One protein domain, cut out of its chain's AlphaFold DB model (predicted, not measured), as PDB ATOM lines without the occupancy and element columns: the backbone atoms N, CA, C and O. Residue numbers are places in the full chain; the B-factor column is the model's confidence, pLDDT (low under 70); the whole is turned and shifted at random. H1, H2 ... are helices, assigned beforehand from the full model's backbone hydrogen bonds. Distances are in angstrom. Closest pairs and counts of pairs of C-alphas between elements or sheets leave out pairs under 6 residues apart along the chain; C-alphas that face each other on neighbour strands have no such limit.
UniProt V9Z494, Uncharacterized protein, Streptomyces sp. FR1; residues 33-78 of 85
ATOM      1  N   PRO A  33      -0.120  10.628   0.838       63.91
ATOM      2  CA  PRO A  33      -0.599  11.904   1.346       63.91
ATOM      3  C   PRO A  33       0.014  13.033   0.520       63.91
ATOM      4  O   PRO A  33       1.209  12.997   0.215       63.91
ATOM      5  N   LEU A  34      -0.791  14.026   0.136       59.91
ATOM      6  CA  LEU A  34      -0.358  15.141  -0.720       59.91
ATOM      7  C   LEU A  34       0.923  15.813  -0.189       59.91
ATOM      8  O   LEU A  34       1.764  16.246  -0.974       59.91
ATOM      9  N   ALA A  35       1.123  15.807   1.134       61.47
ATOM     10  CA  ALA A  35       2.355  16.227   1.800       61.47
ATOM     11  C   ALA A  35       3.600  15.425   1.366       61.47
ATOM     12  O   ALA A  35       4.656  16.003   1.128       61.47
ATOM     13  N   ARG A  36       3.485  14.105   1.189       63.25
ATOM     14  CA  ARG A  36       4.564  13.229   0.702       63.25
ATOM     15  C   ARG A  36       4.844  13.442  -0.783       63.25
ATOM     16  O   ARG A  36       5.999  13.365  -1.189       63.25
ATOM     17  N   VAL A  37       3.823  13.742  -1.589       66.50
ATOM     18  CA  VAL A  37       4.004  14.103  -3.010       66.50
ATOM     19  C   VAL A  37       4.684  15.465  -3.139       66.50
ATOM     20  O   VAL A  37       5.631  15.595  -3.910       66.50
ATOM     21  N   ARG A  38       4.264  16.458  -2.344       69.12
ATOM     22  CA  ARG A  38       4.913  17.776  -2.268       69.12
ATOM     23  C   ARG A  38       6.355  17.681  -1.779       69.12
ATOM     24  O   ARG A  38       7.232  18.217  -2.438       69.12
ATOM     25  N   GLY A  39       6.614  16.946  -0.697       70.94
ATOM     26  CA  GLY A  39       7.974  16.717  -0.201       70.94
ATOM     27  C   GLY A  39       8.855  15.996  -1.224       70.94
ATOM     28  O   GLY A  39      10.015  16.350  -1.404       70.94
ATOM     29  N   ARG A  40       8.286  15.039  -1.968       70.25
ATOM     30  CA  ARG A  40       8.984  14.368  -3.071       70.25
ATOM     31  C   ARG A  40       9.296  15.322  -4.224       70.25
ATOM     32  O   ARG A  40      10.395  15.245  -4.753       70.25
ATOM     33  N   ARG A  41       8.371  16.207  -4.609       74.38
ATOM     34  CA  ARG A  41       8.631  17.231  -5.636       74.38
ATOM     35  C   ARG A  41       9.707  18.215  -5.189       74.38
ATOM     36  O   ARG A  41      10.656  18.410  -5.929       74.38
ATOM     37  N   ALA A  42       9.627  18.722  -3.962       79.88
ATOM     38  CA  ALA A  42      10.628  19.637  -3.418       79.88
ATOM     39  C   ALA A  42      12.036  19.016  -3.386       79.88
ATOM     40  O   ALA A  42      13.008  19.671  -3.745       79.88
ATOM     41  N   ALA A  43      12.153  17.735  -3.015       79.44
ATOM     42  CA  ALA A  43      13.432  17.027  -3.039       79.44
ATOM     43  C   ALA A  43      13.989  16.833  -4.463       79.44
ATOM     44  O   ALA A  43      15.199  16.881  -4.656       79.44
ATOM     45  N   LEU A  44      13.118  16.620  -5.457       80.31
ATOM     46  CA  LEU A  44      13.524  16.516  -6.862       80.31
ATOM     47  C   LEU A  44      13.957  17.873  -7.430       80.31
ATOM     48  O   LEU A  44      14.981  17.945  -8.099       80.31
ATOM     49  N   GLU A  45      13.217  18.937  -7.118       83.94
ATOM     50  CA  GLU A  45      13.548  20.309  -7.516       83.94
ATOM     51  C   GLU A  45      14.887  20.775  -6.917       83.94
ATOM     52  O   GLU A  45      15.664  21.450  -7.592       83.94
ATOM     53  N   ASP A  46      15.192  20.400  -5.669       86.50
ATOM     54  CA  ASP A  46      16.483  20.712  -5.037       86.50
ATOM     55  C   ASP A  46      17.655  19.984  -5.718       86.50
ATOM     56  O   ASP A  46      18.710  20.576  -5.963       86.50
ATOM     57  N   GLU A  47      17.471  18.711  -6.077       83.12
ATOM     58  CA  GLU A  47      18.498  17.925  -6.770       83.12
ATOM     59  C   GLU A  47      18.727  18.418  -8.209       83.12
ATOM     60  O   GLU A  47      19.869  18.469  -8.674       83.12
ATOM     61  N   GLU A  48      17.666  18.841  -8.901       86.06
ATOM     62  CA  GLU A  48      17.757  19.471 -10.220       86.06
ATOM     63  C   GLU A  48      18.555  20.775 -10.153       86.06
ATOM     64  O   GLU A  48      19.534  20.926 -10.886       86.06
ATOM     65  N   ARG A  49      18.215  21.684  -9.228       88.50
ATOM     66  CA  ARG A  49      18.960  22.942  -9.034       88.50
ATOM     67  C   ARG A  49      20.431  22.692  -8.734       88.50
ATOM     68  O   ARG A  49      21.292  23.384  -9.273       88.50
ATOM     69  N   TRP A  50      20.729  21.687  -7.915       86.25
ATOM     70  CA  TRP A  50      22.101  21.298  -7.611       86.25
ATOM     71  C   TRP A  50      22.851  20.797  -8.852       86.25
ATOM     72  O   TRP A  50      23.967  21.240  -9.124       86.25
ATOM     73  N   CYS A  51      22.246  19.902  -9.640       85.88
ATOM     74  CA  CYS A  51      22.858  19.377 -10.861       85.88
ATOM     75  C   CYS A  51      23.052  20.463 -11.928       85.88
ATOM     76  O   CYS A  51      24.100  20.497 -12.571       85.88
ATOM     77  N   VAL A  52      22.093  21.378 -12.079       89.06
ATOM     78  CA  VAL A  52      22.224  22.555 -12.950       89.06
ATOM     79  C   VAL A  52      23.363  23.449 -12.466       89.06
ATOM     80  O   VAL A  52      24.191  23.865 -13.271       89.06
ATOM     81  N   GLY A  53      23.475  23.674 -11.154       90.44
ATOM     82  CA  GLY A  53      24.604  24.389 -10.561       90.44
ATOM     83  C   GLY A  53      25.944  23.749 -10.924       90.44
ATOM     84  O   GLY A  53      26.848  24.439 -11.392       90.44
ATOM     85  N   LEU A  54      26.071  22.427 -10.794       88.88
ATOM     86  CA  LEU A  54      27.289  21.710 -11.183       88.88
ATOM     87  C   LEU A  54      27.594  21.819 -12.684       88.88
ATOM     88  O   LEU A  54      28.761  21.968 -13.044       88.88
ATOM     89  N   LEU A  55      26.576  21.749 -13.546       90.06
ATOM     90  CA  LEU A  55      26.730  21.869 -14.998       90.06
ATOM     91  C   LEU A  55      27.215  23.272 -15.387       90.06
ATOM     92  O   LEU A  55      28.171  23.401 -16.146       90.06
ATOM     93  N   LEU A  56      26.605  24.315 -14.816       92.25
ATOM     94  CA  LEU A  56      26.977  25.712 -15.062       92.25
ATOM     95  C   LEU A  56      28.408  26.025 -14.609       92.25
ATOM     96  O   LEU A  56      29.103  26.794 -15.263       92.25
ATOM     97  N   HIS A  57      28.868  25.400 -13.524       92.06
ATOM     98  CA  HIS A  57      30.242  25.549 -13.033       92.06
ATOM     99  C   HIS A  57      31.237  24.592 -13.717       92.06
ATOM    100  O   HIS A  57      32.375  24.473 -13.263       92.06
ATOM    101  N   GLY A  58      30.821  23.855 -14.756       88.94
ATOM    102  CA  GLY A  58      31.674  22.905 -15.481       88.94
ATOM    103  C   GLY A  58      32.159  21.722 -14.635       88.94
ATOM    104  O   GLY A  58      33.123  21.051 -14.991       88.94
ATOM    105  N   ARG A  59      31.517  21.459 -13.490       88.69
ATOM    106  CA  ARG A  59      31.875  20.372 -12.563       88.69
ATOM    107  C   ARG A  59      31.344  19.017 -13.019       88.69
ATOM    108  O   ARG A  59      31.831  17.996 -12.540       88.69
ATOM    109  N   ILE A  60      30.347  19.012 -13.903       88.00
ATOM    110  CA  ILE A  60      29.818  17.824 -14.576       88.00
ATOM    111  C   ILE A  60      29.574  18.133 -16.052       88.00
ATOM    112  O   ILE A  60      29.295  19.274 -16.412       88.00
ATOM    113  N   ASP A  61      29.644  17.108 -16.897       90.44
ATOM    114  CA  ASP A  61      29.293  17.204 -18.310       90.44
ATOM    115  C   ASP A  61      27.783  17.007 -18.542       90.44
ATOM    116  O   ASP A  61      27.043  16.458 -17.713       90.44
ATOM    117  N   THR A  62      27.314  17.415 -19.724       88.56
ATOM    118  CA  THR A  62      25.911  17.268 -20.144       88.56
ATOM    119  C   THR A  62      25.453  15.807 -20.113       88.56
ATOM    120  O   THR A  62      24.298  15.515 -19.802       88.56
ATOM    121  N   ARG A  63      26.361  14.859 -20.385       89.81
ATOM    122  CA  ARG A  63      26.053  13.424 -20.395       89.81
ATOM    123  C   ARG A  63      25.828  12.877 -18.984       89.81
ATOM    124  O   ARG A  63      24.895  12.096 -18.780       89.81
ATOM    125  N   SER A  64      26.630  13.295 -18.004       86.25
ATOM    126  CA  SER A  64      26.417  12.941 -16.594       86.25
ATOM    127  C   SER A  64      25.158  13.592 -16.040       86.25
ATOM    128  O   SER A  64      24.422  12.939 -15.300       86.25
ATOM    129  N   TYR A  65      24.865  14.831 -16.444       86.88
ATOM    130  CA  TYR A  65      23.604  15.497 -16.124       86.88
ATOM    131  C   TYR A  65      22.393  14.696 -16.635       86.88
ATOM    132  O   TYR A  65      21.520  14.324 -15.850       86.88
ATOM    133  N   GLN A  66      22.375  14.330 -17.922       87.12
ATOM    134  CA  GLN A  66      21.289  13.538 -18.515       87.12
ATOM    135  C   GLN A  66      21.124  12.168 -17.850       87.12
ATOM    136  O   GLN A  66      19.998  11.732 -17.609       87.12
ATOM    137  N   ARG A  67      22.231  11.491 -17.515       86.38
ATOM    138  CA  ARG A  67      22.196  10.198 -16.816       86.38
ATOM    139  C   ARG A  67      21.604  10.318 -15.407       86.38
ATOM    140  O   ARG A  67      20.894   9.417 -14.967       86.38
ATOM    141  N   ARG A  68      21.874  11.416 -14.695       82.06
ATOM    142  CA  ARG A  68      21.280  11.679 -13.373       82.06
ATOM    143  C   ARG A  68      19.791  11.998 -13.476       82.06
ATOM    144  O   ARG A  68      19.004  11.387 -12.757       82.06
ATOM    145  N   MET A  69      19.394  12.863 -14.410       85.25
ATOM    146  CA  MET A  69      17.982  13.209 -14.622       85.25
ATOM    147  C   MET A  69      17.145  12.008 -15.068       85.25
ATOM    148  O   MET A  69      16.036  11.809 -14.570       85.25
ATOM    149  N   SER A  70      17.685  11.146 -15.934       85.12
ATOM    150  CA  SER A  70      16.993   9.912 -16.313       85.12
ATOM    151  C   SER A  70      16.839   8.961 -15.123       85.12
ATOM    152  O   SER A  70      15.767   8.387 -14.948       85.12
ATOM    153  N   GLY A  71      17.839   8.850 -14.243       82.94
ATOM    154  CA  GLY A  71      17.728   8.092 -12.990       82.94
ATOM    155  C   GLY A  71      16.600   8.590 -12.077       82.94
ATOM    156  O   GLY A  71      15.806   7.782 -11.585       82.94
ATOM    157  N   LEU A  72      16.478   9.913 -11.921       77.94
ATOM    158  CA  LEU A  72      15.418  10.554 -11.135       77.94
ATOM    159  C   LEU A  72      14.023  10.312 -11.731       77.94
ATOM    160  O   LEU A  72      13.097   9.962 -10.993       77.94
ATOM    161  N   ALA A  73      13.881  10.416 -13.057       78.25
ATOM    162  CA  ALA A  73      12.625  10.152 -13.766       78.25
ATOM    163  C   ALA A  73      12.151   8.697 -13.603       78.25
ATOM    164  O   ALA A  73      10.960   8.447 -13.426       78.25
ATOM    165  N   HIS A  74      13.082   7.740 -13.567       79.81
ATOM    166  CA  HIS A  74      12.783   6.322 -13.329       79.81
ATOM    167  C   HIS A  74      12.577   5.982 -11.844       79.81
ATOM    168  O   HIS A  74      12.405   4.817 -11.487       79.81
ATOM    169  N   GLY A  75      12.609   6.975 -10.949       68.31
ATOM    170  CA  GLY A  75      12.421   6.766  -9.517       68.31
ATOM    171  C   GLY A  75      13.565   6.010  -8.842       68.31
ATOM    172  O   GLY A  75      13.405   5.584  -7.693       68.31
ATOM    173  N   ARG A  76      14.725   5.865  -9.503       64.31
ATOM    174  CA  ARG A  76      15.938   5.406  -8.824       64.31
ATOM    175  C   ARG A  76      16.369   6.525  -7.888       64.31
ATOM    176  O   ARG A  76      16.860   7.562  -8.325       64.31
ATOM    177  N   ARG A  77      16.134   6.326  -6.587       57.56
ATOM    178  CA  ARG A  77      16.673   7.210  -5.551       57.56
ATOM    179  C   ARG A  77      18.180   7.294  -5.761       57.56
ATOM    180  O   ARG A  77      18.825   6.260  -5.916       57.56
ATOM    181  N   VAL A  78      18.724   8.505  -5.765       55.28
ATOM    182  CA  VAL A  78      20.165   8.701  -5.617       55.28
ATOM    183  C   VAL A  78      20.511   8.123  -4.242       55.28
ATOM    184  O   VAL A  78      20.074   8.641  -3.219       55.28
TER     185      VAL A  78
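Overview. This is residues 33 to 78 of the 85 residues of an uncharacterized protein of Streptomyces sp. FR1 (UniProt V9Z494). A long helix, H1, turns through a tight link and folds back as a shorter helix, H2, side by side with its later part, in a helical hairpin of unequal arms. The first part of H1, residues 34 to 43, sticks out past the hairpin. The printed part has 46 residues with two named helices, H1 then H2, and no named strand: all helix. It is only just loose, close to compact, with a radius of gyration of the C-alphas of 11.7 A, and is a rod spanning 38 by 18 by 11 A.

Along the chain. H1, residues 34 to 56, begins at C-alpha 34 (-0.358, 15.141, -0.720) and is 32.6 A long from first to last C-alpha. H2, residues 62 to 73, is 16.4 A long and ends at C-alpha 73 (12.625, 10.152, -13.766).

Arrangement. H1 and H2 touch; their closest C-alphas, those of Cys 51 and Tyr 65, are 6.6 A apart. They run opposite ways at a shallow tilt of 5 degrees. In both H1 and H2 every O i to N i+4 pair is within hydrogen-bond range.

Size, cuts and confidence. The C-alphas farthest apart, those of Pro 33 and Gly 58, are 38.0 A apart. The printed part has no cut. Residues 33 to 38 and 75 to 78 have pLDDT under 70.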